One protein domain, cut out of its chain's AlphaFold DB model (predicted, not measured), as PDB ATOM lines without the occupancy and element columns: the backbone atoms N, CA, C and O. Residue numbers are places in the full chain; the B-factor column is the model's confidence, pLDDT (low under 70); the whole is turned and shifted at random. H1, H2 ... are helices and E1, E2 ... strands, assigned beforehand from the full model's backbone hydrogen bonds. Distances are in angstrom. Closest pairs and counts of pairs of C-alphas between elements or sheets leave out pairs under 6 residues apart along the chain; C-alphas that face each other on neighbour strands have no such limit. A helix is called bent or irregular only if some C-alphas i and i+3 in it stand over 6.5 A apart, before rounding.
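AT A GLANCE: This is residues 47 to 239 of the 369 residues of an uncharacterized protein of Staphylococcus microti (UniProt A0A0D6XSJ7). A small, twisted sheet, E2 E1 E3 E4, has H6 crossing one face, and a larger cluster of helices, H2 to H5, makes the rest of the body. Residues 97 to 105 of H2 and the helix H6 join the two parts, H1 sits between the sheet and H3, and the long H5 lies on the cluster away from the sheet. The printed part has 193 residues, with six named helices and four named strands in the order E1 H1 E2 H2 H3 H4 H5 H6 E3 E4. The sheet is antiparallel and the class is mixed, helices and strands. The whole is compact, with a radius of gyration of the C-alphas of 18.0 A and spans of 55 by 52 by 30 A.

IN THESE COORDINATES: E1, residues 48 to 56, begins at C-alpha 48 (0.086, 96.625, 5.043) and is 23.2 A long. H1 is residues 76 to 83, and E2 is 86 to 90. H2, residues 95 to 116, is 31.9 A long; H3, 123 to 138, is 22.0 A; H4 is 146 to 154. H5, residues 159 to 188, is 43.7 A long, with a kink of 28 degrees near residue 182, and ends at C-alpha 188 (13.062, 110.752, 25.694). H6, residues 196 to 211, is 20.8 A long, with a kink of 46 degrees near residue 203; it is only just irregular, C-alphas 202 and 205 being 7.0 A apart. E3 is 216 to 221; E4, 226 to 228, ends at C-alpha 228 (5.426, 88.320, -2.977).

HOW THE PARTS SIT: The sheet is only just strongly twisted, its C-alphas lying up to 4.2 A off the best plane. Across it N 53 and O 89 are 2.8 A apart, N 52 and O 218 2.8 A, and in the hairpin E3 and E4 N 219 and O 227 2.8 A. H6 makes two layers with it, a helix on one face of a sheet: over E2 and E1 at a height of 8.3 A, across the strands at 72 degrees to E1 on the local plane. H2 only grazes the sheet; the closest C-alphas of H2 and E2, Ser 101 and Leu 88, are 5.8 A apart. The hub H3 touches H1, H2 and H4. H2 and H3 form a helical hairpin at a steep tilt of 41 degrees, with closest C-alphas Thr 103 and Tyr 134 at 5.9 A. H3 and H4 form another, at a shallow tilt of 22 degrees, with closest C-alphas Ile 136 and Leu 147 at 6.6 A. H1 touches H3 about perpendicular, at 83 degrees, with closest C-alphas Ser 76 and Phe 131 at 5.2 A. H5 touches H2 with its residues 165 to 176 alone, at a shallow tilt of 22 degrees, opposite ways; the closest C-alphas, Tyr 176 and Ile 95, are 6.4 A apart. H5 touches H6 about perpendicular, at 88 degrees, with closest C-alphas His 179 and Val 198 at 5.6 A. Every O i to N i+4 pair is within hydrogen-bond range in H1, H2, H3 and H4, against 23 of 26 in H5 and 10 of 12 in H6.

THE WHOLE: The two C-alphas farthest apart, those of Asn 118 and Ile 188, are 56.7 A apart. The printed part has no cut. The link E1 to H1, residues 57 to 75, is long. Mean pLDDT of the printed part is 82.3; it is under 70 in residues 56 to 68, 115 to 120, 185 to 192 and 232 to 239.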
ATOM      1  N   ASN A  47      -3.633  98.260   3.677       82.62
ATOM      2  CA  ASN A  47      -3.676  97.374   4.859       82.62
ATOM      3  C   ASN A  47      -2.382  96.567   5.085       82.62
ATOM      4  O   ASN A  47      -2.403  95.371   5.396       82.62
ATOM      5  N   ILE A  48      -1.237  97.220   4.862       84.00
ATOM      6  CA  ILE A  48       0.086  96.625   5.043       84.00
ATOM      7  C   ILE A  48       0.439  96.606   6.528       84.00
ATOM      8  O   ILE A  48       0.591  97.652   7.159       84.00
ATOM      9  N   LYS A  49       0.671  95.403   7.050       88.38
ATOM     10  CA  LYS A  49       1.160  95.170   8.409       88.38
ATOM     11  C   LYS A  49       2.680  95.229   8.488       88.38
ATOM     12  O   LYS A  49       3.235  95.784   9.434       88.38
ATOM     13  N   ASN A  50       3.368  94.588   7.542       90.44
ATOM     14  CA  ASN A  50       4.827  94.504   7.531       90.44
ATOM     15  C   ASN A  50       5.365  94.235   6.118       90.44
ATOM     16  O   ASN A  50       4.645  93.755   5.247       90.44
ATOM     17  N   ILE A  51       6.654  94.496   5.916       90.12
ATOM     18  CA  ILE A  51       7.398  94.189   4.690       90.12
ATOM     19  C   ILE A  51       8.624  93.383   5.088       90.12
ATOM     20  O   ILE A  51       9.330  93.730   6.036       90.12
ATOM     21  N   VAL A  52       8.872  92.290   4.384       91.62
ATOM     22  CA  VAL A  52       9.906  91.318   4.719       91.62
ATOM     23  C   VAL A  52      10.797  91.103   3.512       91.62
ATOM     24  O   VAL A  52      10.311  90.809   2.426       91.62
ATOM     25  N   ILE A  53      12.100  91.245   3.712       89.88
ATOM     26  CA  ILE A  53      13.125  90.980   2.709       89.88
ATOM     27  C   ILE A  53      13.828  89.665   3.017       89.88
ATOM     28  O   ILE A  53      14.112  89.361   4.178       89.88
ATOM     29  N   MET A  54      14.116  88.900   1.969       87.12
ATOM     30  CA  MET A  54      14.883  87.663   2.063       87.12
ATOM     31  C   MET A  54      16.313  87.913   1.580       87.12
ATOM     32  O   MET A  54      16.505  88.358   0.448       87.12
ATOM     33  N   ASP A  55      17.315  87.626   2.417       74.62
ATOM     34  CA  ASP A  55      18.710  87.573   1.971       74.62
ATOM     35  C   ASP A  55      18.987  86.218   1.316       74.62
ATOM     36  O   ASP A  55      18.766  85.167   1.899       74.62
ATOM     37  N   GLU A  56      19.344  86.203   0.038       65.88
ATOM     38  CA  GLU A  56      19.304  84.963  -0.740       65.88
ATOM     39  C   GLU A  56      20.104  83.809  -0.106       65.88
ATOM     40  O   GLU A  56      21.287  83.937   0.214       65.88
ATOM     41  N   SER A  57      19.487  82.625  -0.004       45.59
ATOM     42  CA  SER A  57      20.204  81.374   0.272       45.59
ATOM     43  C   SER A  57      19.766  80.245  -0.671       45.59
ATOM     44  O   SER A  57      19.162  79.273  -0.226       45.59
ATOM     45  N   ALA A  58      20.043  80.387  -1.974       39.31
ATOM     46  CA  ALA A  58      20.370  79.315  -2.939       39.31
ATOM     47  C   ALA A  58      20.101  79.786  -4.374       39.31
ATOM     48  O   ALA A  58      18.997  80.226  -4.643       39.31
ATOM     49  N   LYS A  59      21.060  79.601  -5.297       43.22
ATOM     50  CA  LYS A  59      20.960  79.824  -6.759       43.22
ATOM     51  C   LYS A  59      19.525  79.637  -7.309       43.22
ATOM     52  O   LYS A  59      19.071  78.509  -7.506       43.22
ATOM     53  N   ILE A  60      18.828  80.751  -7.549       45.59
ATOM     54  CA  ILE A  60      17.390  80.849  -7.869       45.59
ATOM     55  C   ILE A  60      17.168  80.848  -9.392       45.59
ATOM     56  O   ILE A  60      16.417  81.653  -9.913       45.59
ATOM     57  N   ASN A  61      17.795  79.947 -10.151       38.81
ATOM     58  CA  ASN A  61      17.535  79.889 -11.604       38.81
ATOM     59  C   ASN A  61      16.383  78.936 -11.971       38.81
ATOM     60  O   ASN A  61      15.943  78.911 -13.115       38.81
ATOM     61  N   HIS A  62      15.855  78.166 -11.009       43.97
ATOM     62  CA  HIS A  62      14.794  77.176 -11.256       43.97
ATOM     63  C   HIS A  62      13.543  77.327 -10.372       43.97
ATOM     64  O   HIS A  62      12.643  76.503 -10.474       43.97
ATOM     65  N   LYS A  63      13.452  78.356  -9.513       50.84
ATOM     66  CA  LYS A  63      12.364  78.489  -8.514       50.84
ATOM     67  C   LYS A  63      11.324  79.574  -8.807       50.84
ATOM     68  O   LYS A  63      10.426  79.779  -7.998       50.84
ATOM     69  N   TYR A  64      11.426  80.267  -9.939       51.38
ATOM     70  CA  TYR A  64      10.471  81.322 -10.298       51.38
ATOM     71  C   TYR A  64       9.138  80.789 -10.843       51.38
ATOM     72  O   TYR A  64       8.143  81.503 -10.798       51.38
ATOM     73  N   LYS A  65       9.091  79.520 -11.273       52.06
ATOM     74  CA  LYS A  65       7.858  78.868 -11.746       52.06
ATOM     75  C   LYS A  65       6.849  78.582 -10.626       52.06
ATOM     76  O   LYS A  65       5.657  78.583 -10.890       52.06
ATOM     77  N   ASP A  66       7.314  78.411  -9.386       58.31
ATOM     78  CA  ASP A  66       6.473  78.062  -8.227       58.31
ATOM     79  C   ASP A  66       6.118  79.274  -7.346       58.31
ATOM     80  O   ASP A  66       5.748  79.118  -6.179       58.31
ATOM     81  N   ILE A  67       6.302  80.498  -7.850       64.62
ATOM     82  CA  ILE A  67       5.876  81.692  -7.118       64.62
ATOM     83  C   ILE A  67       4.363  81.819  -7.248       64.62
ATOM     84  O   ILE A  67       3.833  81.802  -8.354       64.62
ATOM     85  N   ASP A  68       3.683  81.944  -6.117       66.75
ATOM     86  CA  ASP A  68       2.273  82.305  -6.091       66.75
ATOM     87  C   ASP A  68       2.143  83.833  -6.160       66.75
ATOM     88  O   ASP A  68       2.817  84.556  -5.417       66.75
ATOM     89  N   ASP A  69       1.315  84.307  -7.087       73.56
ATOM     90  CA  ASP A  69       1.026  85.731  -7.289       73.56
ATOM     91  C   ASP A  69      -0.029  86.219  -6.297       73.56
ATOM     92  O   ASP A  69      -0.104  87.414  -5.979       73.56
ATOM     93  N   GLU A  70      -0.849  85.286  -5.813       83.38
ATOM     94  CA  GLU A  70      -1.968  85.572  -4.940       83.38
ATOM     95  C   GLU A  70      -1.535  85.662  -3.470       83.38
ATOM     96  O   GLU A  70      -0.582  85.006  -3.033       83.38
ATOM     97  N   PRO A  71      -2.233  86.480  -2.659       87.75
ATOM     98  CA  PRO A  71      -2.002  86.513  -1.228       87.75
ATOM     99  C   PRO A  71      -2.291  85.152  -0.575       87.75
ATOM    100  O   PRO A  71      -3.418  84.659  -0.628       87.75
ATOM    101  N   PHE A  72      -1.312  84.590   0.130       90.19
ATOM    102  CA  PHE A  72      -1.408  83.283   0.784       90.19
ATOM    103  C   PHE A  72      -1.260  83.379   2.307       90.19
ATOM    104  O   PHE A  72      -0.657  84.306   2.842       90.19
ATOM    105  N   ILE A  73      -1.794  82.399   3.035       91.06
ATOM    106  CA  ILE A  73      -1.538  82.234   4.473       91.06
ATOM    107  C   ILE A  73      -0.376  81.254   4.645       91.06
ATOM    108  O   ILE A  73      -0.251  80.304   3.879       91.06
ATOM    109  N   ILE A  74       0.465  81.468   5.662       89.50
ATOM    110  CA  ILE A  74       1.576  80.556   5.957       89.50
ATOM    111  C   ILE A  74       1.047  79.182   6.388       89.50
ATOM    112  O   ILE A  74       0.537  79.013   7.498       89.50
ATOM    113  N   ASP A  75       1.269  78.209   5.519       89.25
ATOM    114  CA  ASP A  75       1.100  76.771   5.698       89.25
ATOM    115  C   ASP A  75       2.459  76.046   5.578       89.25
ATOM    116  O   ASP A  75       3.514  76.680   5.506       89.25
ATOM    117  N   SER A  76       2.471  74.711   5.590       88.00
ATOM    118  CA  SER A  76       3.715  73.928   5.505       88.00
ATOM    119  C   SER A  76       4.473  74.148   4.191       88.00
ATOM    120  O   SER A  76       5.695  74.330   4.208       88.00
ATOM    121  N   LYS A  77       3.758  74.184   3.061       86.94
ATOM    122  CA  LYS A  77       4.333  74.337   1.718       86.94
ATOM    123  C   LYS A  77       4.935  75.728   1.523       86.94
ATOM    124  O   LYS A  77       6.094  75.867   1.123       86.94
ATOM    125  N   SER A  78       4.174  76.771   1.839       88.06
ATOM    126  CA  SER A  78       4.636  78.158   1.748       88.06
ATOM    127  C   SER A  78       5.778  78.440   2.725       88.06
ATOM    128  O   SER A  78       6.750  79.090   2.342       88.06
ATOM    129  N   LEU A  79       5.752  77.885   3.944       90.44
ATOM    130  CA  LEU A  79       6.854  78.017   4.901       90.44
ATOM    131  C   LEU A  79       8.158  77.408   4.364       90.44
ATOM    132  O   LEU A  79       9.214  78.031   4.494       90.44
ATOM    133  N   LEU A  80       8.100  76.227   3.733       88.19
ATOM    134  CA  LEU A  80       9.272  75.617   3.098       88.19
ATOM    135  C   LEU A  80       9.771  76.447   1.903       88.19
ATOM    136  O   LEU A  80      10.982  76.623   1.731       88.19
ATOM    137  N   SER A  81       8.858  77.008   1.105       85.12
ATOM    138  CA  SER A  81       9.206  77.923   0.010       85.12
ATOM    139  C   SER A  81       9.953  79.161   0.519       85.12
ATOM    140  O   SER A  81      11.025  79.497   0.008       85.12
ATOM    141  N   ILE A  82       9.453  79.791   1.588       87.81
ATOM    142  CA  ILE A  82      10.085  80.946   2.240       87.81
ATOM    143  C   ILE A  82      11.449  80.553   2.830       87.81
ATOM    144  O   ILE A  82      12.439  81.245   2.600       87.81
ATOM    145  N   TYR A  83      11.550  79.414   3.519       87.81
ATOM    146  CA  TYR A  83      12.812  78.894   4.063       87.81
ATOM    147  C   TYR A  83      13.932  78.820   3.020       87.81
ATOM    148  O   TYR A  83      15.088  79.169   3.287       87.81
ATOM    149  N   HIS A  84      13.581  78.387   1.814       82.19
ATOM    150  CA  HIS A  84      14.513  78.265   0.707       82.19
ATOM    151  C   HIS A  84      14.945  79.595   0.084       82.19
ATOM    152  O   HIS A  84      15.892  79.592  -0.702       82.19
ATOM    153  N   LYS A  85      14.264  80.699   0.398       80.00
ATOM    154  CA  LYS A  85      14.565  82.022  -0.152       80.00
ATOM    155  C   LYS A  85      15.585  82.790   0.680       80.00
ATOM    156  O   LYS A  85      16.198  83.688   0.119       80.00
ATOM    157  N   GLY A  86      15.828  82.436   1.950       80.31
ATOM    158  CA  GLY A  86      16.862  83.144   2.710       80.31
ATOM    159  C   GLY A  86      16.731  83.257   4.219       80.31
ATOM    160  O   GLY A  86      15.949  82.551   4.865       80.31
ATOM    161  N   LYS A  87      17.517  84.169   4.806       84.50
ATOM    162  CA  LYS A  87      17.203  84.782   6.106       84.50
ATOM    163  C   LYS A  87      16.164  85.876   5.872       84.50
ATOM    164  O   LYS A  87      16.277  86.648   4.927       84.50
ATOM    165  N   LEU A  88      15.187  85.961   6.766       90.19
ATOM    166  CA  LEU A  88      14.212  87.043   6.747       90.19
ATOM    167  C   LEU A  88      14.719  88.224   7.573       90.19
ATOM    168  O   LEU A  88      15.175  88.027   8.706       90.19
ATOM    169  N   SER A  89      14.535  89.423   7.034       90.25
ATOM    170  CA  SER A  89      14.645  90.694   7.749       90.25
ATOM    171  C   SER A  89      13.349  91.472   7.535       90.25
ATOM    172  O   SER A  89      12.816  91.496   6.429       90.25
ATOM    173  N   SER A  90      12.804  92.093   8.573       91.50
ATOM    174  CA  SER A  90      11.509  92.776   8.504       91.50
ATOM    175  C   SER A  90      11.663  94.278   8.691       91.50
ATOM    176  O   SER A  90      12.435  94.719   9.541       91.50
ATOM    177  N   ILE A  91      10.914  95.069   7.921       87.75
ATOM    178  CA  ILE A  91      10.948  96.531   8.016       87.75
ATOM    179  C   ILE A  91      10.455  96.976   9.398       87.75
ATOM    180  O   ILE A  91      11.079  97.824  10.031       87.75
ATOM    181  N   ILE A  92       9.399  96.347   9.924       88.69
ATOM    182  CA  ILE A  92       8.974  96.473  11.320       88.69
ATOM    183  C   ILE A  92       9.432  95.229  12.071       88.69
ATOM    184  O   ILE A  92       9.205  94.102  11.631       88.69
ATOM    185  N   VAL A  93      10.066  95.415  13.228       89.62
ATOM    186  CA  VAL A  93      10.506  94.308  14.084       89.62
ATOM    187  C   VAL A  93       9.289  93.557  14.635       89.62
ATOM    188  O   VAL A  93       8.545  94.074  15.472       89.62
ATOM    189  N   ASP A  94       9.118  92.309  14.202       91.19
ATOM    190  CA  ASP A  94       8.020  91.427  14.603       91.19
ATOM    191  C   ASP A  94       8.554  90.136  15.242       91.19
ATOM    192  O   ASP A  94       9.449  89.474  14.717       91.19
ATOM    193  N   ILE A  95       7.985  89.754  16.389       92.81
ATOM    194  CA  ILE A  95       8.447  88.584  17.144       92.81
ATOM    195  C   ILE A  95       8.234  87.268  16.394       92.81
ATOM    196  O   ILE A  95       9.077  86.380  16.493       92.81
ATOM    197  N   ASN A  96       7.138  87.116  15.652       92.56
ATOM    198  CA  ASN A  96       6.869  85.891  14.906       92.56
ATOM    199  C   ASN A  96       7.865  85.741  13.757       92.56
ATOM    200  O   ASN A  96       8.356  84.640  13.530       92.56
ATOM    201  N   LEU A  97       8.229  86.844  13.095       93.38
ATOM    202  CA  LEU A  97       9.263  86.851  12.056       93.38
ATOM    203  C   LEU A  97      10.657  86.560  12.615       93.38
ATOM    204  O   LEU A  97      11.401  85.761  12.045       93.38
ATOM    205  N   MET A  98      10.999  87.142  13.767       94.06
ATOM    206  CA  MET A  98      12.257  86.840  14.458       94.06
ATOM    207  C   MET A  98      12.340  85.361  14.856       94.06
ATOM    208  O   MET A  98      13.374  84.719  14.664       94.06
ATOM    209  N   LEU A  99      11.247  84.805  15.389       94.62
ATOM    210  CA  LEU A  99      11.156  83.389  15.737       94.62
ATOM    211  C   LEU A  99      11.218  82.493  14.496       94.62
ATOM    212  O   LEU A  99      11.929  81.498  14.531       94.62
ATOM    213  N   MET A 100      10.566  82.868  13.391       94.81
ATOM    214  CA  MET A 100      10.645  82.154  12.112       94.81
ATOM    215  C   MET A 100      12.080  82.114  11.571       94.81
ATOM    216  O   MET A 100      12.568  81.057  11.174       94.81
ATOM    217  N   SER A 101      12.791  83.243  11.616       93.00
ATOM    218  CA  SER A 101      14.199  83.326  11.212       93.00
ATOM    219  C   SER A 101      15.085  82.399  12.054       93.00
ATOM    220  O   SER A 101      15.957  81.707  11.523       93.00
ATOM    221  N   GLU A 102      14.835  82.312  13.364       93.62
ATOM    222  CA  GLU A 102      15.566  81.392  14.241       93.62
ATOM    223  C   GLU A 102      15.172  79.926  14.005       93.62
ATOM    224  O   GLU A 102      16.048  79.060  13.975       93.62
ATOM    225  N   THR A 103      13.893  79.644  13.734       95.19
ATOM    226  CA  THR A 103      13.427  78.327  13.284       95.19
ATOM    227  C   THR A 103      14.190  77.871  12.045       95.19
ATOM    228  O   THR A 103      14.663  76.738  12.016       95.19
ATOM    229  N   PHE A 104      14.378  78.737  11.046       93.94
ATOM    230  CA  PHE A 104      15.110  78.386   9.827       93.94
ATOM    231  C   PHE A 104      16.575  78.050  10.100       93.94
ATOM    232  O   PHE A 104      17.114  77.124   9.496       93.94
ATOM    233  N   LYS A 105      17.232  78.756  11.028       92.06
ATOM    234  CA  LYS A 105      18.608  78.430  11.434       92.06
ATOM    235  C   LYS A 105      18.683  77.080  12.135       92.06
ATOM    236  O   LYS A 105      19.535  76.270  11.784       92.06
ATOM    237  N   ILE A 106      17.775  76.825  13.078       93.00
ATOM    238  CA  ILE A 106      17.699  75.537  13.778       93.00
ATOM    239  C   ILE A 106      17.439  74.420  12.764       93.00
ATOM    240  O   ILE A 106      18.141  73.418  12.772       93.00
ATOM    241  N   PHE A 107      16.500  74.615  11.836       92.62
ATOM    242  CA  PHE A 107      16.181  73.628  10.809       92.62
ATOM    243  C   PHE A 107      17.344  73.356   9.845       92.62
ATOM    244  O   PHE A 107      17.558  72.206   9.476       92.62
ATOM    245  N   ARG A 108      18.148  74.368   9.482       89.31
ATOM    246  CA  ARG A 108      19.388  74.161   8.703       89.31
ATOM    247  C   ARG A 108      20.367  73.258   9.443       89.31
ATOM    248  O   ARG A 108      20.875  72.319   8.840       89.31
ATOM    249  N   GLU A 109      20.598  73.525  10.729       87.75
ATOM    250  CA  GLU A 109      21.457  72.680  11.568       87.75
ATOM    251  C   GLU A 109      20.891  71.246  11.633       87.75
ATOM    252  O   GLU A 109      21.626  70.288  11.406       87.75
ATOM    253  N   LEU A 110      19.583  71.082  11.859       86.75
ATOM    254  CA  LEU A 110      18.914  69.772  11.882       86.75
ATOM    255  C   LEU A 110      19.090  69.002  10.570       86.75
ATOM    256  O   LEU A 110      19.507  67.848  10.579       86.75
ATOM    257  N   TYR A 111      18.808  69.653   9.443       83.12
ATOM    258  CA  TYR A 111      18.892  69.049   8.118       83.12
ATOM    259  C   TYR A 111      20.323  68.634   7.749       83.12
ATOM    260  O   TYR A 111      20.514  67.596   7.117       83.12
ATOM    261  N   GLN A 112      21.331  69.416   8.151       81.56
ATOM    262  CA  GLN A 112      22.740  69.053   7.972       81.56
ATOM    263  C   GLN A 112      23.079  67.761   8.722       81.56
ATOM    264  O   GLN A 112      23.557  66.819   8.098       81.56
ATOM    265  N   ASN A 113      22.728  67.678  10.011       76.75
ATOM    266  CA  ASN A 113      22.976  66.477  10.815       76.75
ATOM    267  C   ASN A 113      22.213  65.252  10.279       76.75
ATOM    268  O   ASN A 113      22.742  64.148  10.281       76.75
ATOM    269  N   TYR A 114      20.983  65.434   9.789       74.31
ATOM    270  CA  TYR A 114      20.200  64.337   9.212       74.31
ATOM    271  C   TYR A 114      20.856  63.765   7.941       74.31
ATOM    272  O   TYR A 114      20.993  62.552   7.804       74.31
ATOM    273  N   ASN A 115      21.316  64.625   7.023       69.19
ATOM    274  CA  ASN A 115      21.958  64.178   5.780       69.19
ATOM    275  C   ASN A 115      23.337  63.542   5.991       69.19
ATOM    276  O   ASN A 115      23.733  62.698   5.190       69.19
ATOM    277  N   GLU A 116      24.075  63.939   7.033       67.38
ATOM    278  CA  GLU A 116      25.354  63.309   7.401       67.38
ATOM    279  C   GLU A 116      25.189  61.811   7.721       67.38
ATOM    280  O   GLU A 116      26.133  61.038   7.577       67.38
ATOM    281  N   HIS A 117      23.971  61.377   8.065       64.94
ATOM    282  CA  HIS A 117      23.613  59.981   8.318       64.94
ATOM    283  C   HIS A 117      23.031  59.240   7.088       64.94
ATOM    284  O   HIS A 117      22.390  58.205   7.241       64.94
ATOM    285  N   ASN A 118      23.316  59.714   5.863       52.75
ATOM    286  CA  ASN A 118      23.019  59.089   4.556       52.75
ATOM    287  C   ASN A 118      21.543  58.983   4.115       52.75
ATOM    288  O   ASN A 118      21.279  58.499   3.012       52.75
ATOM    289  N   GLU A 119      20.575  59.488   4.877       64.56
ATOM    290  CA  GLU A 119      19.177  59.522   4.433       64.56
ATOM    291  C   GLU A 119      18.856  60.845   3.723       64.56
ATOM    292  O   GLU A 119      18.782  61.912   4.334       64.56
ATOM    293  N   LYS A 120      18.623  60.800   2.404       69.81
ATOM    294  CA  LYS A 120      18.039  61.948   1.696       69.81
ATOM    295  C   LYS A 120      16.602  62.145   2.177       69.81
ATOM    296  O   LYS A 120      15.701  61.428   1.752       69.81
ATOM    297  N   MET A 121      16.389  63.153   3.018       75.50
ATOM    298  CA  MET A 121      15.055  63.515   3.497       75.50
ATOM    299  C   MET A 121      14.131  63.878   2.322       75.50
ATOM    300  O   MET A 121      14.467  64.750   1.505       75.50
ATOM    301  N   SER A 122      12.966  63.230   2.248       83.31
ATOM    302  CA  SER A 122      11.947  63.536   1.240       83.31
ATOM    303  C   SER A 122      11.396  64.957   1.424       83.31
ATOM    304  O   SER A 122      11.498  65.547   2.501       83.31
ATOM    305  N   ILE A 123      10.812  65.531   0.368       82.88
ATOM    306  CA  ILE A 123      10.207  66.875   0.427       82.88
ATOM    307  C   ILE A 123       9.085  66.917   1.474       82.88
ATOM    308  O   ILE A 123       9.065  67.822   2.296       82.88
ATOM    309  N   GLN A 124       8.232  65.891   1.511       84.81
ATOM    310  CA  GLN A 124       7.128  65.778   2.471       84.81
ATOM    311  C   GLN A 124       7.621  65.810   3.924       84.81
ATOM    312  O   GLN A 124       7.095  66.558   4.742       84.81
ATOM    313  N   ILE A 125       8.688  65.064   4.233       84.31
ATOM    314  CA  ILE A 125       9.272  65.050   5.580       84.31
ATOM    315  C   ILE A 125       9.871  66.422   5.923       84.31
ATOM    316  O   ILE A 125       9.710  66.893   7.045       84.31
ATOM    317  N   LYS A 126      10.510  67.110   4.963       87.31
ATOM    318  CA  LYS A 126      11.022  68.478   5.177       87.31
ATOM    319  C   LYS A 126       9.907  69.458   5.516       87.31
ATOM    320  O   LYS A 126      10.070  70.242   6.448       87.31
ATOM    321  N   GLU A 127       8.816  69.424   4.752       89.25
ATOM    322  CA  GLU A 127       7.644  70.278   4.965       89.25
ATOM    323  C   GLU A 127       7.052  70.045   6.357       89.25
ATOM    324  O   GLU A 127       6.891  70.997   7.122       89.25
ATOM    325  N   GLU A 128       6.803  68.784   6.718       90.06
ATOM    326  CA  GLU A 128       6.232  68.411   8.012       90.06
ATOM    327  C   GLU A 128       7.152  68.802   9.178       90.06
ATOM    328  O   GLU A 128       6.721  69.458  10.129       90.06
ATOM    329  N   MET A 129       8.440  68.452   9.105       90.94
ATOM    330  CA  MET A 129       9.400  68.741  10.170       90.94
ATOM    331  C   MET A 129       9.585  70.241  10.387       90.94
ATOM    332  O   MET A 129       9.580  70.700  11.532       90.94
ATOM    333  N   LEU A 130       9.742  71.016   9.307       93.75
ATOM    334  CA  LEU A 130       9.890  72.466   9.399       93.75
ATOM    335  C   LEU A 130       8.630  73.105   9.993       93.75
ATOM    336  O   LEU A 130       8.735  73.961  10.873       93.75
ATOM    337  N   PHE A 131       7.448  72.680   9.540       94.69
ATOM    338  CA  PHE A 131       6.181  73.226  10.013       94.69
ATOM    339  C   PHE A 131       5.904  72.886  11.482       94.69
ATOM    340  O   PHE A 131       5.493  73.762  12.251       94.69
ATOM    341  N   ASN A 132       6.203  71.657  11.910       94.00
ATOM    342  CA  ASN A 132       6.085  71.238  13.308       94.00
ATOM    343  C   ASN A 132       7.043  72.024  14.209       94.00
ATOM    344  O   ASN A 132       6.621  72.593  15.218       94.00
ATOM    345  N   LEU A 133       8.314  72.144  13.810       95.44
ATOM    346  CA  LEU A 133       9.301  72.936  14.545       95.44
ATOM    347  C   LEU A 133       8.873  74.405  14.660       95.44
ATOM    348  O   LEU A 133       8.940  74.993  15.741       95.44
ATOM    349  N   TYR A 134       8.416  75.001  13.556       95.62
ATOM    350  CA  TYR A 134       7.903  76.367  13.548       95.62
ATOM    351  C   TYR A 134       6.699  76.523  14.476       95.62
ATOM    352  O   TYR A 134       6.640  77.485  15.237       95.62
ATOM    353  N   SER A 135       5.776  75.563  14.479       94.00
ATOM    354  CA  SER A 135       4.589  75.585  15.335       94.00
ATOM    355  C   SER A 135       4.944  75.539  16.824       94.00
ATOM    356  O   SER A 135       4.438  76.366  17.592       94.00
ATOM    357  N   ILE A 136       5.869  74.659  17.229       94.19
ATOM    358  CA  ILE A 136       6.390  74.580  18.607       94.19
ATOM    359  C   ILE A 136       7.053  75.907  19.006       94.19
ATOM    360  O   ILE A 136       6.799  76.453  20.084       94.19
ATOM    361  N   ILE A 137       7.896  76.459  18.126       95.06
ATOM    362  CA  ILE A 137       8.649  77.682  18.416       95.06
ATOM    363  C   ILE A 137       7.725  78.907  18.485       95.06
ATOM    364  O   ILE A 137       7.793  79.680  19.444       95.06
ATOM    365  N   ARG A 138       6.831  79.077  17.505       90.25
ATOM    366  CA  ARG A 138       5.900  80.212  17.398       90.25
ATOM    367  C   ARG A 138       4.952  80.286  18.590       90.25
ATOM    368  O   ARG A 138       4.722  81.366  19.126       90.25
ATOM    369  N   THR A 139       4.438  79.142  19.039       88.56
ATOM    370  CA  THR A 139       3.561  79.050  20.222       88.56
ATOM    371  C   THR A 139       4.321  79.158  21.547       88.56
ATOM    372  O   THR A 139       3.718  79.073  22.614       88.56
ATOM    373  N   ARG A 140       5.644  79.383  21.495       83.19
ATOM    374  CA  ARG A 140       6.554  79.486  22.643       83.19
ATOM    375  C   ARG A 140       6.610  78.238  23.519       83.19
ATOM    376  O   ARG A 140       7.144  78.285  24.622       83.19
ATOM    377  N   ARG A 141       6.153  77.099  23.004       79.06
ATOM    378  CA  ARG A 141       6.218  75.814  23.703       79.06
ATOM    379  C   ARG A 141       7.633  75.248  23.776       79.06
ATOM    380  O   ARG A 141       7.864  74.266  24.469       79.06
ATOM    381  N   PHE A 142       8.618  75.922  23.189       81.31
ATOM    382  CA  PHE A 142      10.035  75.629  23.402       81.31
ATOM    383  C   PHE A 142      10.522  75.829  24.845       81.31
ATOM    384  O   PHE A 142      11.636  75.423  25.160       81.31
ATOM    385  N   THR A 143       9.744  76.460  25.728       76.69
ATOM    386  CA  THR A 143      10.042  76.485  27.171       76.69
ATOM    387  C   THR A 143       9.599  75.207  27.886       76.69
ATOM    388  O   THR A 143      10.040  74.962  29.004       76.69
ATOM    389  N   SER A 144       8.744  74.404  27.249       80.62
ATOM    390  CA  SER A 144       8.305  73.090  27.720       80.62
ATOM    391  C   SER A 144       9.214  71.966  27.188       80.62
ATOM    392  O   SER A 144      10.236  72.227  26.537       80.62
ATOM    393  N   ASN A 145       8.849  70.714  27.469       87.75
ATOM    394  CA  ASN A 145       9.564  69.535  26.975       87.75
ATOM    395  C   ASN A 145       9.262  69.217  25.500       87.75
ATOM    396  O   ASN A 145      10.040  68.494  24.889       87.75
ATOM    397  N   GLU A 146       8.227  69.811  24.889       90.62
ATOM    398  CA  GLU A 146       7.833  69.510  23.499       90.62
ATOM    399  C   GLU A 146       8.971  69.721  22.483       90.62
ATOM    400  O   GLU A 146       9.140  68.933  21.554       90.62
ATOM    401  N   LEU A 147       9.789  70.771  22.651       91.75
ATOM    402  CA  LEU A 147      10.945  70.987  21.770       91.75
ATOM    403  C   LEU A 147      12.029  69.921  21.983       91.75
ATOM    404  O   LEU A 147      12.712  69.558  21.029       91.75
ATOM    405  N   ASP A 148      12.201  69.428  23.208       91.69
ATOM    406  CA  ASP A 148      13.213  68.413  23.512       91.69
ATOM    407  C   ASP A 148      12.810  67.085  22.880       91.69
ATOM    408  O   ASP A 148      13.618  66.480  22.181       91.69
ATOM    409  N   GLU A 149      11.543  66.700  23.047       91.31
ATOM    410  CA  GLU A 149      10.939  65.525  22.414       91.31
ATOM    411  C   GLU A 149      11.046  65.601  20.886       91.31
ATOM    412  O   GLU A 149      11.490  64.650  20.243       91.31
ATOM    413  N   PHE A 150      10.722  66.759  20.297       92.88
ATOM    414  CA  PHE A 150      10.869  66.975  18.860       92.88
ATOM    415  C   PHE A 150      12.325  66.809  18.402       92.88
ATOM    416  O   PHE A 150      12.597  66.068  17.461       92.88
ATOM    417  N   LEU A 151      13.282  67.481  19.051       90.81
ATOM    418  CA  LEU A 151      14.688  67.431  18.637       90.81
ATOM    419  C   LEU A 151      15.278  66.027  18.810       90.81
ATOM    420  O   LEU A 151      16.011  65.577  17.933       90.81
ATOM    421  N   GLN A 152      14.942  65.327  19.894       88.56
ATOM    422  CA  GLN A 152      15.400  63.957  20.152       88.56
ATOM    423  C   GLN A 152      14.822  62.946  19.158       88.56
ATOM    424  O   GLN A 152      15.501  61.985  18.812       88.56
ATOM    425  N   LYS A 153      13.603  63.170  18.649       87.00
ATOM    426  CA  LYS A 153      13.003  62.317  17.613       87.00
ATOM    427  C   LYS A 153      13.801  62.330  16.306       87.00
ATOM    428  O   LYS A 153      13.867  61.311  15.628       87.00
ATOM    429  N   TYR A 154      14.378  63.475  15.941       82.75
ATOM    430  CA  TYR A 154      15.014  63.674  14.632       82.75
ATOM    431  C   TYR A 154      16.539  63.820  14.686       82.75
ATOM    432  O   TYR A 154      17.171  63.937  13.637       82.75
ATOM    433  N   THR A 155      17.145  63.846  15.878       83.00
ATOM    434  CA  THR A 155      18.596  64.004  16.048       83.00
ATOM    435  C   THR A 155      19.137  63.289  17.275       83.00
ATOM    436  O   THR A 155      18.440  63.063  18.257       83.00
ATOM    437  N   SER A 156      20.447  63.064  17.264       83.62
ATOM    438  CA  SER A 156      21.258  62.617  18.398       83.62
ATOM    439  C   SER A 156      21.802  63.787  19.242       83.62
ATOM    440  O   SER A 156      22.876  63.702  19.843       83.62
ATOM    441  N   TYR A 157      21.093  64.924  19.289       87.44
ATOM    442  CA  TYR A 157      21.552  66.103  20.025       87.44
ATOM    443  C   TYR A 157      21.689  65.846  21.525       87.44
ATOM    444  O   TYR A 157      20.754  65.448  22.215       87.44
ATOM    445  N   THR A 158      22.864  66.184  22.061       89.75
ATOM    446  CA  THR A 158      23.107  66.134  23.504       89.75
ATOM    447  C   THR A 158      22.216  67.136  24.253       89.75
ATOM    448  O   THR A 158      21.902  68.209  23.716       89.75
ATOM    449  N   PRO A 159      21.899  66.894  25.541       90.50
ATOM    450  CA  PRO A 159      21.144  67.846  26.363       90.50
ATOM    451  C   PRO A 159      21.756  69.256  26.377       90.50
ATOM    452  O   PRO A 159      21.050  70.266  26.401       90.50
ATOM    453  N   ARG A 160      23.091  69.351  26.288       92.19
ATOM    454  CA  ARG A 160      23.816  70.626  26.191       92.19
ATOM    455  C   ARG A 160      23.482  71.387  24.903       92.19
ATOM    456  O   ARG A 160      23.314  72.607  24.954       92.19
ATOM    457  N   LYS A 161      23.380  70.696  23.762       91.56
ATOM    458  CA  LYS A 161      23.011  71.301  22.472       91.56
ATOM    459  C   LYS A 161      21.561  71.784  22.490       91.56
ATOM    460  O   LYS A 161      21.312  72.929  22.117       91.56
ATOM    461  N   ILE A 162      20.642  70.972  23.010       91.62
ATOM    462  CA  ILE A 162      19.227  71.335  23.176       91.62
ATOM    463  C   ILE A 162      19.082  72.582  24.066       91.62
ATOM    464  O   ILE A 162      18.442  73.562  23.678       91.62
ATOM    465  N   LYS A 163      19.780  72.624  25.211       92.62
ATOM    466  CA  LYS A 163      19.826  73.810  26.087       92.62
ATOM    467  C   LYS A 163      20.361  75.051  25.364       92.62
ATOM    468  O   LYS A 163      19.853  76.151  25.573       92.62
ATOM    469  N   SER A 164      21.367  74.895  24.503       94.06
ATOM    470  CA  SER A 164      21.894  75.992  23.680       94.06
ATOM    471  C   SER A 164      20.843  76.542  22.707       94.06
ATOM    472  O   SER A 164      20.679  77.759  22.618       94.06
ATOM    473  N   ILE A 165      20.074  75.669  22.046       94.19
ATOM    474  CA  ILE A 165      18.962  76.061  21.161       94.19
ATOM    475  C   ILE A 165      17.892  76.830  21.949       94.19
ATOM    476  O   ILE A 165      17.538  77.948  21.570       94.19
ATOM    477  N   LYS A 166      17.447  76.298  23.095       94.38
ATOM    478  CA  LYS A 166      16.500  76.984  23.995       94.38
ATOM    479  C   LYS A 166      17.010  78.366  24.423       94.38
ATOM    480  O   LYS A 166      16.264  79.343  24.409       94.38
ATOM    481  N   ASN A 167      18.300  78.480  24.743       93.38
ATOM    482  CA  ASN A 167      18.921  79.757  25.090       93.38
ATOM    483  C   ASN A 167      18.928  80.753  23.920       93.38
ATOM    484  O   ASN A 167      18.690  81.937  24.157       93.38
ATOM    485  N   LYS A 168      19.179  80.312  22.677       94.31
ATOM    486  CA  LYS A 168      19.075  81.175  21.485       94.31
ATOM    487  C   LYS A 168      17.649  81.718  21.330       94.31
ATOM    488  O   LYS A 168      17.478  82.928  21.221       94.31
ATOM    489  N   LEU A 169      16.635  80.856  21.440       95.56
ATOM    490  CA  LEU A 169      15.222  81.257  21.364       95.56
ATOM    491  C   LEU A 169      14.840  82.261  22.466       95.56
ATOM    492  O   LEU A 169      14.219  83.288  22.188       95.56
ATOM    493  N   ASN A 170      15.281  82.027  23.705       94.00
ATOM    494  CA  ASN A 170      15.078  82.965  24.813       94.00
ATOM    495  C   ASN A 170      15.766  84.317  24.574       94.00
ATOM    496  O   ASN A 170      15.178  85.364  24.854       94.00
ATOM    497  N   LYS A 171      16.988  84.321  24.025       94.12
ATOM    498  CA  LYS A 171      17.686  85.558  23.643       94.12
ATOM    499  C   LYS A 171      16.899  86.343  22.594       94.12
ATOM    500  O   LYS A 171      16.762  87.551  22.754       94.12
ATOM    501  N   THR A 172      16.322  85.677  21.593       94.38
ATOM    502  CA  THR A 172      15.463  86.313  20.578       94.38
ATOM    503  C   THR A 172      14.240  86.986  21.208       94.38
ATOM    504  O   THR A 172      13.958  88.150  20.926       94.38
ATOM    505  N   VAL A 173      13.548  86.301  22.128       94.69
ATOM    506  CA  VAL A 173      12.406  86.881  22.860       94.69
ATOM    507  C   VAL A 173      12.832  88.080  23.711       94.69
ATOM    508  O   VAL A 173      12.131  89.093  23.750       94.69
ATOM    509  N   ASN A 174      13.977  87.992  24.389       93.75
ATOM    510  CA  ASN A 174      14.491  89.083  25.216       93.75
ATOM    511  C   ASN A 174      14.928  90.291  24.378       93.75
ATOM    512  O   ASN A 174      14.638  91.422  24.763       93.75
ATOM    513  N   LEU A 175      15.543  90.071  23.213       94.06
ATOM    514  CA  LEU A 175      15.882  91.138  22.271       94.06
ATOM    515  C   LEU A 175      14.625  91.871  21.788       94.06
ATOM    516  O   LEU A 175      14.600  93.098  21.767       94.06
ATOM    517  N   TYR A 176      13.546  91.143  21.492       93.81
ATOM    518  CA  TYR A 176      12.268  91.757  21.134       93.81
ATOM    519  C   TYR A 176      11.663  92.591  22.275       93.81
ATOM    520  O   TYR A 176      11.160  93.691  22.045       93.81
ATOM    521  N   LYS A 177      11.734  92.108  23.525       92.56
ATOM    522  CA  LYS A 177      11.320  92.894  24.704       92.56
ATOM    523  C   LYS A 177      12.161  94.167  24.852       92.56
ATOM    524  O   LYS A 177      11.599  95.230  25.103       92.56
ATOM    525  N   LYS A 178      13.478  94.071  24.641       91.44
ATOM    526  CA  LYS A 178      14.403  95.213  24.651       91.44
ATOM    527  C   LYS A 178      14.058  96.229  23.558       91.44
ATOM    528  O   LYS A 178      14.031  97.419  23.843       91.44
ATOM    529  N   HIS A 179      13.711  95.772  22.355       90.19
ATOM    530  CA  HIS A 179      13.212  96.630  21.275       90.19
ATOM    531  C   HIS A 179      11.899  97.339  21.648       90.19
ATOM    532  O   HIS A 179      11.764  98.538  21.424       90.19
ATOM    533  N   LYS A 180      10.943  96.641  22.280       89.19
ATOM    534  CA  LYS A 180       9.722  97.297  22.777       89.19
ATOM    535  C   LYS A 180      10.039  98.410  23.772       89.19
ATOM    536  O   LYS A 180       9.475  99.486  23.646       89.19
ATOM    537  N   ALA A 181      10.938  98.160  24.725       85.94
ATOM    538  CA  ALA A 181      11.373  99.177  25.682       85.94
ATOM    539  C   ALA A 181      12.065 100.358  24.980       85.94
ATOM    540  O   ALA A 181      11.735 101.506  25.258       85.94
ATOM    541  N   TYR A 182      12.950 100.080  24.018       83.50
ATOM    542  CA  TYR A 182      13.628 101.099  23.216       83.50
ATOM    543  C   TYR A 182      12.649 102.051  22.523       83.50
ATOM    544  O   TYR A 182      12.816 103.261  22.632       83.50
ATOM    545  N   LYS A 183      11.583 101.536  21.893       78.81
ATOM    546  CA  LYS A 183      10.560 102.379  21.249       78.81
ATOM    547  C   LYS A 183       9.897 103.376  22.206       78.81
ATOM    548  O   LYS A 183       9.548 104.469  21.774       78.81
ATOM    549  N   TYR A 184       9.747 103.033  23.488       73.06
ATOM    550  CA  TYR A 184       9.236 103.968  24.497       73.06
ATOM    551  C   TYR A 184      10.287 105.004  24.925       73.06
ATOM    552  O   TYR A 184       9.949 106.167  25.121       73.06
ATOM    553  N   VAL A 185      11.556 104.601  25.056       69.00
ATOM    554  CA  VAL A 185      12.644 105.457  25.569       69.00
ATOM    555  C   VAL A 185      13.238 106.375  24.492       69.00
ATOM    556  O   VAL A 185      13.687 107.469  24.815       69.00
ATOM    557  N   TYR A 186      13.211 105.989  23.210       60.47
ATOM    558  CA  TYR A 186      13.736 106.796  22.096       60.47
ATOM    559  C   TYR A 186      13.082 108.187  22.010       60.47
ATOM    560  O   TYR A 186      13.752 109.162  21.680       60.47
ATOM    561  N   TYR A 187      11.815 108.311  22.419       53.56
ATOM    562  CA  TYR A 187      11.114 109.596  22.545       53.56
ATOM    563  C   TYR A 187      11.705 110.543  23.607       53.56
ATOM    564  O   TYR A 187      11.399 111.732  23.593       53.56
ATOM    565  N   ILE A 188      12.540 110.036  24.517       53.69
ATOM    566  CA  ILE A 188      13.062 110.752  25.694       53.69
ATOM    567  C   ILE A 188      14.586 111.000  25.574       53.69
ATOM    568  O   ILE A 188      15.167 111.710  26.388       53.69
ATOM    569  N   GLY A 189      15.238 110.490  24.519       54.69
ATOM    570  CA  GLY A 189      16.685 110.620  24.299       54.69
ATOM    571  C   GLY A 189      17.472 109.487  24.961       54.69
ATOM    572  O   GLY A 189      17.908 109.583  26.103       54.69
ATOM    573  N   SER A 190      17.651 108.380  24.238       58.38
ATOM    574  CA  SER A 190      18.295 107.157  24.738       58.38
ATOM    575  C   SER A 190      19.818 107.126  24.542       58.38
ATOM    576  O   SER A 190      20.335 107.588  23.522       58.38
ATOM    577  N   ASN A 191      20.527 106.470  25.467       63.19
ATOM    578  CA  ASN A 191      21.953 106.159  25.355       63.19
ATOM    579  C   ASN A 191      22.198 105.122  24.232       63.19
ATOM    580  O   ASN A 191      21.676 104.005  24.285       63.19
ATOM    581  N   LYS A 192      22.968 105.492  23.198       68.06
ATOM    582  CA  LYS A 192      23.153 104.690  21.969       68.06
ATOM    583  C   LYS A 192      23.824 103.332  22.216       68.06
ATOM    584  O   LYS A 192      23.531 102.380  21.493       68.06
ATOM    585  N   ASP A 193      24.671 103.219  23.238       75.88
ATOM    586  CA  ASP A 193      25.432 101.991  23.502       75.88
ATOM    587  C   ASP A 193      24.577 100.873  24.108       75.88
ATOM    588  O   ASP A 193      24.743  99.701  23.762       75.88
ATOM    589  N   GLU A 194      23.603 101.219  24.954       81.31
ATOM    590  CA  GLU A 194      22.730 100.237  25.602       81.31
ATOM    591  C   GLU A 194      21.861  99.493  24.579       81.31
ATOM    592  O   GLU A 194      21.639  98.289  24.703       81.31
ATOM    593  N   TYR A 195      21.409 100.177  23.524       84.62
ATOM    594  CA  TYR A 195      20.474  99.642  22.530       84.62
ATOM    595  C   TYR A 195      21.123  99.276  21.192       84.62
ATOM    596  O   TYR A 195      20.413  99.041  20.215       84.62
ATOM    597  N   ARG A 196      22.452  99.131  21.142       86.00
ATOM    598  CA  ARG A 196      23.195  98.809  19.911       86.00
ATOM    599  C   ARG A 196      22.639  97.601  19.145       86.00
ATOM    600  O   ARG A 196      22.486  97.667  17.928       86.00
ATOM    601  N   ASP A 197      22.297  96.519  19.844       88.06
ATOM    602  CA  ASP A 197      21.732  95.312  19.218       88.06
ATOM    603  C   ASP A 197      20.339  95.555  18.613       88.06
ATOM    604  O   ASP A 197      19.985  94.944  17.607       88.06
ATOM    605  N   VAL A 198      19.549  96.450  19.221       88.31
ATOM    606  CA  VAL A 198      18.219  96.843  18.730       88.31
ATOM    607  C   VAL A 198      18.355  97.737  17.504       88.31
ATOM    608  O   VAL A 198      17.675  97.501  16.515       88.31
ATOM    609  N   ILE A 199      19.274  98.703  17.533       85.81
ATOM    610  CA  ILE A 199      19.572  99.567  16.383       85.81
ATOM    611  C   ILE A 199      20.026  98.716  15.193       85.81
ATOM    612  O   ILE A 199      19.545  98.893  14.077       85.81
ATOM    613  N   LYS A 200      20.907  97.736  15.435       88.38
ATOM    614  CA  LYS A 200      21.318  96.785  14.401       88.38
ATOM    615  C   LYS A 200      20.115  96.036  13.827       88.38
ATOM    616  O   LYS A 200      19.985  95.964  12.613       88.38
ATOM    617  N   LEU A 201      19.234  95.528  14.691       88.81
ATOM    618  CA  LEU A 201      18.010  94.830  14.292       88.81
ATOM    619  C   LEU A 201      17.083  95.708  13.430       88.81
ATOM    620  O   LEU A 201      16.562  95.229  12.429       88.81
ATOM    621  N   GLU A 202      16.892  96.980  13.790       86.38
ATOM    622  CA  GLU A 202      16.052  97.915  13.025       86.38
ATOM    623  C   GLU A 202      16.629  98.260  11.647       86.38
ATOM    624  O   GLU A 202      15.854  98.555  10.730       86.38
ATOM    625  N   ASN A 203      17.956  98.182  11.502       86.94
ATOM    626  CA  ASN A 203      18.680  98.477  10.269       86.94
ATOM    627  C   ASN A 203      18.847  97.262   9.342       86.94
ATOM    628  O   ASN A 203      19.127  97.461   8.160       86.94
ATOM    629  N   GLU A 204      18.656  96.021   9.821       88.50
ATOM    630  CA  GLU A 204      18.905  94.810   9.016       88.50
ATOM    631  C   GLU A 204      18.119  94.807   7.696       88.50
ATOM    632  O   GLU A 204      18.639  94.357   6.670       88.50
ATOM    633  N   PHE A 205      16.881  95.317   7.701       88.81
ATOM    634  CA  PHE A 205      16.067  95.433   6.490       88.81
ATOM    635  C   PHE A 205      16.710  96.387   5.479       88.81
ATOM    636  O   PHE A 205      16.976  95.980   4.350       88.81
ATOM    637  N   SER A 206      17.002  97.628   5.881       84.38
ATOM    638  CA  SER A 206      17.570  98.651   4.997       84.38
ATOM    639  C   SER A 206      18.967  98.270   4.506       84.38
ATOM    640  O   SER A 206      19.297  98.467   3.343       84.38
ATOM    641  N   GLU A 207      19.798  97.669   5.362       85.88
ATOM    642  CA  GLU A 207      21.091  97.100   4.960       85.88
ATOM    643  C   GLU A 207      20.927  95.995   3.906       85.88
ATOM    644  O   GLU A 207      21.641  95.989   2.902       85.88
ATOM    645  N   SER A 208      19.960  95.091   4.091       85.38
ATOM    646  CA  SER A 208      19.688  94.018   3.129       85.38
ATOM    647  C   SER A 208      19.150  94.567   1.807       85.38
ATOM    648  O   SER A 208      19.625  94.164   0.750       85.38
ATOM    649  N   PHE A 209      18.210  95.515   1.854       82.19
ATOM    650  CA  PHE A 209      17.606  96.122   0.665       82.19
ATOM    651  C   PHE A 209      18.636  96.892  -0.165       82.19
ATOM    652  O   PHE A 209      18.634  96.807  -1.391       82.19
ATOM    653  N   ARG A 210      19.571  97.581   0.499       75.56
ATOM    654  CA  ARG A 210      20.692  98.257  -0.163       75.56
ATOM    655  C   ARG A 210      21.642  97.277  -0.832       75.56
ATOM    656  O   ARG A 210      21.961  97.446  -2.001       75.56
ATOM    657  N   ARG A 211      22.076  96.254  -0.094       81.00
ATOM    658  CA  ARG A 211      23.093  95.300  -0.550       81.00
ATOM    659  C   ARG A 211      22.615  94.402  -1.694       81.00
ATOM    660  O   ARG A 211      23.430  93.992  -2.512       81.00
ATOM    661  N   LEU A 212      21.341  94.015  -1.702       77.31
ATOM    662  CA  LEU A 212      20.800  93.071  -2.683       77.31
ATOM    663  C   LEU A 212      20.400  93.811  -3.956       77.31
ATOM    664  O   LEU A 212      19.647  94.774  -3.870       77.31
ATOM    665  N   SER A 213      20.844  93.342  -5.121       70.44
ATOM    666  CA  SER A 213      20.487  93.952  -6.406       70.44
ATOM    667  C   SER A 213      19.035  93.677  -6.798       70.44
ATOM    668  O   SER A 213      18.293  94.589  -7.151       70.44
ATOM    669  N   LYS A 214      18.589  92.425  -6.647       74.19
ATOM    670  CA  LYS A 214      17.203  91.998  -6.883       74.19
ATOM    671  C   LYS A 214      16.606  91.375  -5.616       74.19
ATOM    672  O   LYS A 214      16.494  90.155  -5.524       74.19
ATOM    673  N   PRO A 215      16.268  92.181  -4.593       79.62
ATOM    674  CA  PRO A 215      15.731  91.651  -3.346       79.62
ATOM    675  C   PRO A 215      14.380  90.953  -3.545       79.62
ATOM    676  O   PRO A 215      13.493  91.458  -4.233       79.62
ATOM    677  N   ILE A 216      14.198  89.811  -2.878       84.81
ATOM    678  CA  ILE A 216      12.892  89.156  -2.763       84.81
ATOM    679  C   ILE A 216      12.144  89.806  -1.604       84.81
ATOM    680  O   ILE A 216      12.566  89.685  -0.450       84.81
ATOM    681  N   LEU A 217      11.031  90.467  -1.920       87.50
ATOM    682  CA  LEU A 217      10.167  91.117  -0.943       87.50
ATOM    683  C   LEU A 217       8.830  90.400  -0.797       87.50
ATOM    684  O   LEU A 217       8.201  90.004  -1.777       87.50
ATOM    685  N   TYR A 218       8.382  90.310   0.446       90.81
ATOM    686  CA  TYR A 218       7.037  89.919   0.819       90.81
ATOM    687  C   TYR A 218       6.349  91.050   1.573       90.81
ATOM    688  O   TYR A 218       6.934  91.654   2.471       90.81
ATOM    689  N   VAL A 219       5.084  91.284   1.255       90.81
ATOM    690  CA  VAL A 219       4.184  92.125   2.044       90.81
ATOM    691  C   VAL A 219       3.312  91.223   2.895       90.81
ATOM    692  O   VAL A 219       2.679  90.304   2.381       90.81
ATOM    693  N   GLN A 220       3.283  91.493   4.196       93.12
ATOM    694  CA  GLN A 220       2.325  90.911   5.120       93.12
ATOM    695  C   GLN A 220       1.181  91.904   5.321       93.12
ATOM    696  O   GLN A 220       1.420  93.048   5.713       93.12
ATOM    697  N   PHE A 221      -0.051  91.459   5.098       91.94
ATOM    698  CA  PHE A 221      -1.265  92.235   5.342       91.94
ATOM    699  C   PHE A 221      -1.763  92.066   6.786       91.94
ATOM    700  O   PHE A 221      -1.339  91.156   7.511       91.94
ATOM    701  N   ASP A 222      -2.681  92.933   7.212       89.06
ATOM    702  CA  ASP A 222      -3.275  92.901   8.559       89.06
ATOM    703  C   ASP A 222      -4.011  91.589   8.878       89.06
ATOM    704  O   ASP A 222      -3.980  91.111  10.015       89.06
ATOM    705  N   ASP A 223      -4.587  90.942   7.863       90.38
ATOM    706  CA  ASP A 223      -5.219  89.620   7.963       90.38
ATOM    707  C   ASP A 223      -4.212  88.449   8.015       90.38
ATOM    708  O   ASP A 223      -4.595  87.280   8.049       90.38
ATOM    709  N   ASN A 224      -2.913  88.754   8.093       88.06
ATOM    710  CA  ASN A 224      -1.782  87.826   8.073       88.06
ATOM    711  C   ASN A 224      -1.581  87.063   6.759       88.06
ATOM    712  O   ASN A 224      -0.776  86.125   6.753       88.06
ATOM    713  N   ARG A 225      -2.237  87.455   5.661       93.06
ATOM    714  CA  ARG A 225      -1.852  86.983   4.329       93.06
ATOM    715  C   ARG A 225      -0.536  87.617   3.892       93.06
ATOM    716  O   ARG A 225      -0.170  88.707   4.329       93.06
ATOM    717  N   TRP A 226       0.177  86.903   3.039       92.62
ATOM    718  CA  TRP A 226       1.477  87.251   2.496       92.62
ATOM    719  C   TRP A 226       1.385  87.318   0.987       92.62
ATOM    720  O   TRP A 226       0.796  86.438   0.377       92.62
ATOM    721  N   LYS A 227       2.007  88.321   0.381       90.38
ATOM    722  CA  LYS A 227       2.133  88.426  -1.073       90.38
ATOM    723  C   LYS A 227       3.576  88.723  -1.439       90.38
ATOM    724  O   LYS A 227       4.190  89.596  -0.830       90.38
ATOM    725  N   MET A 228       4.121  87.991  -2.407       88.06
ATOM    726  CA  MET A 228       5.426  88.320  -2.977       88.06
ATOM    727  C   MET A 228       5.277  89.524  -3.915       88.06
ATOM    728  O   MET A 228       4.311  89.598  -4.669       88.06
ATOM    729  N   LEU A 229       6.218  90.465  -3.854       83.50
ATOM    730  CA  LEU A 229       6.268  91.615  -4.762       83.50
ATOM    731  C   LEU A 229       7.225  91.375  -5.923       83.50
ATOM    732  O   LEU A 229       8.097  90.505  -5.845       83.50
ATOM    733  N   GLY A 230       7.063  92.155  -6.994       73.50
ATOM    734  CA  GLY A 230       7.931  92.080  -8.169       73.50
ATOM    735  C   GLY A 230       7.784  90.764  -8.932       73.50
ATOM    736  O   GLY A 230       8.616  90.431  -9.767       73.50
ATOM    737  N   VAL A 231       6.729  89.987  -8.669       73.94
ATOM    738  CA  VAL A 231       6.480  88.700  -9.339       73.94
ATOM    739  C   VAL A 231       6.276  88.905 -10.836       73.94
ATOM    740  O   VAL A 231       6.826  88.169 -11.658       73.94
ATOM    741  N   LYS A 232       5.584  89.994 -11.180       65.94
ATOM    742  CA  LYS A 232       5.447  90.503 -12.541       65.94
ATOM    743  C   LYS A 232       6.751  90.948 -13.175       65.94
ATOM    744  O   LYS A 232       6.690  91.238 -14.346       65.94
ATOM    745  N   MET A 233       7.866  91.037 -12.448       65.31
ATOM    746  CA  MET A 233       9.199  91.348 -12.979       65.31
ATOM    747  C   MET A 233      10.114  90.113 -13.034       65.31
ATOM    748  O   MET A 233      11.304  90.214 -13.335       65.31
ATOM    749  N   ILE A 234       9.579  88.940 -12.700       64.56
ATOM    750  CA  ILE A 234      10.368  87.732 -12.449       64.56
ATOM    751  C   ILE A 234       9.814  86.527 -13.215       64.56
ATOM    752  O   ILE A 234      10.578  85.676 -13.674       64.56
ATOM    753  N   LYS A 235       8.490  86.415 -13.320       60.25
ATOM    754  CA  LYS A 235       7.829  85.264 -13.930       60.25
ATOM    755  C   LYS A 235       7.782  85.347 -15.444       60.25
ATOM    756  O   LYS A 235       7.343  86.346 -16.007       60.25
ATOM    757  N   GLU A 236       8.121  84.221 -16.069       54.22
ATOM    758  CA  GLU A 236       8.249  84.161 -17.519       54.22
ATOM    759  C   GLU A 236       6.934  84.377 -18.269       54.22
ATOM    760  O   GLU A 236       6.880  85.077 -19.272       54.22
ATOM    761  N   GLU A 237       5.848  83.849 -17.711       59.06
ATOM    762  CA  GLU A 237       4.489  83.992 -18.238       59.06
ATOM    763  C   GLU A 237       3.981  85.441 -18.275       59.06
ATOM    764  O   GLU A 237       3.120  85.771 -19.093       59.06
ATOM    765  N   HIS A 238       4.540  86.316 -17.433       56.25
ATOM    766  CA  HIS A 238       4.210  87.741 -17.423       56.25
ATOM    767  C   HIS A 238       5.024  88.541 -18.435       56.25
ATOM    768  O   HIS A 238       4.683  89.700 -18.681       56.25
ATOM    769  N   PHE A 239       6.058  87.952 -19.050       50.75
ATOM    770  CA  PHE A 239       6.779  88.570 -20.161       50.75
ATOM    771  C   PHE A 239       5.920  88.532 -21.434       50.75
ATOM    772  O   PHE A 239       6.161  87.777 -22.376       50.75
TER     773      PHE A 239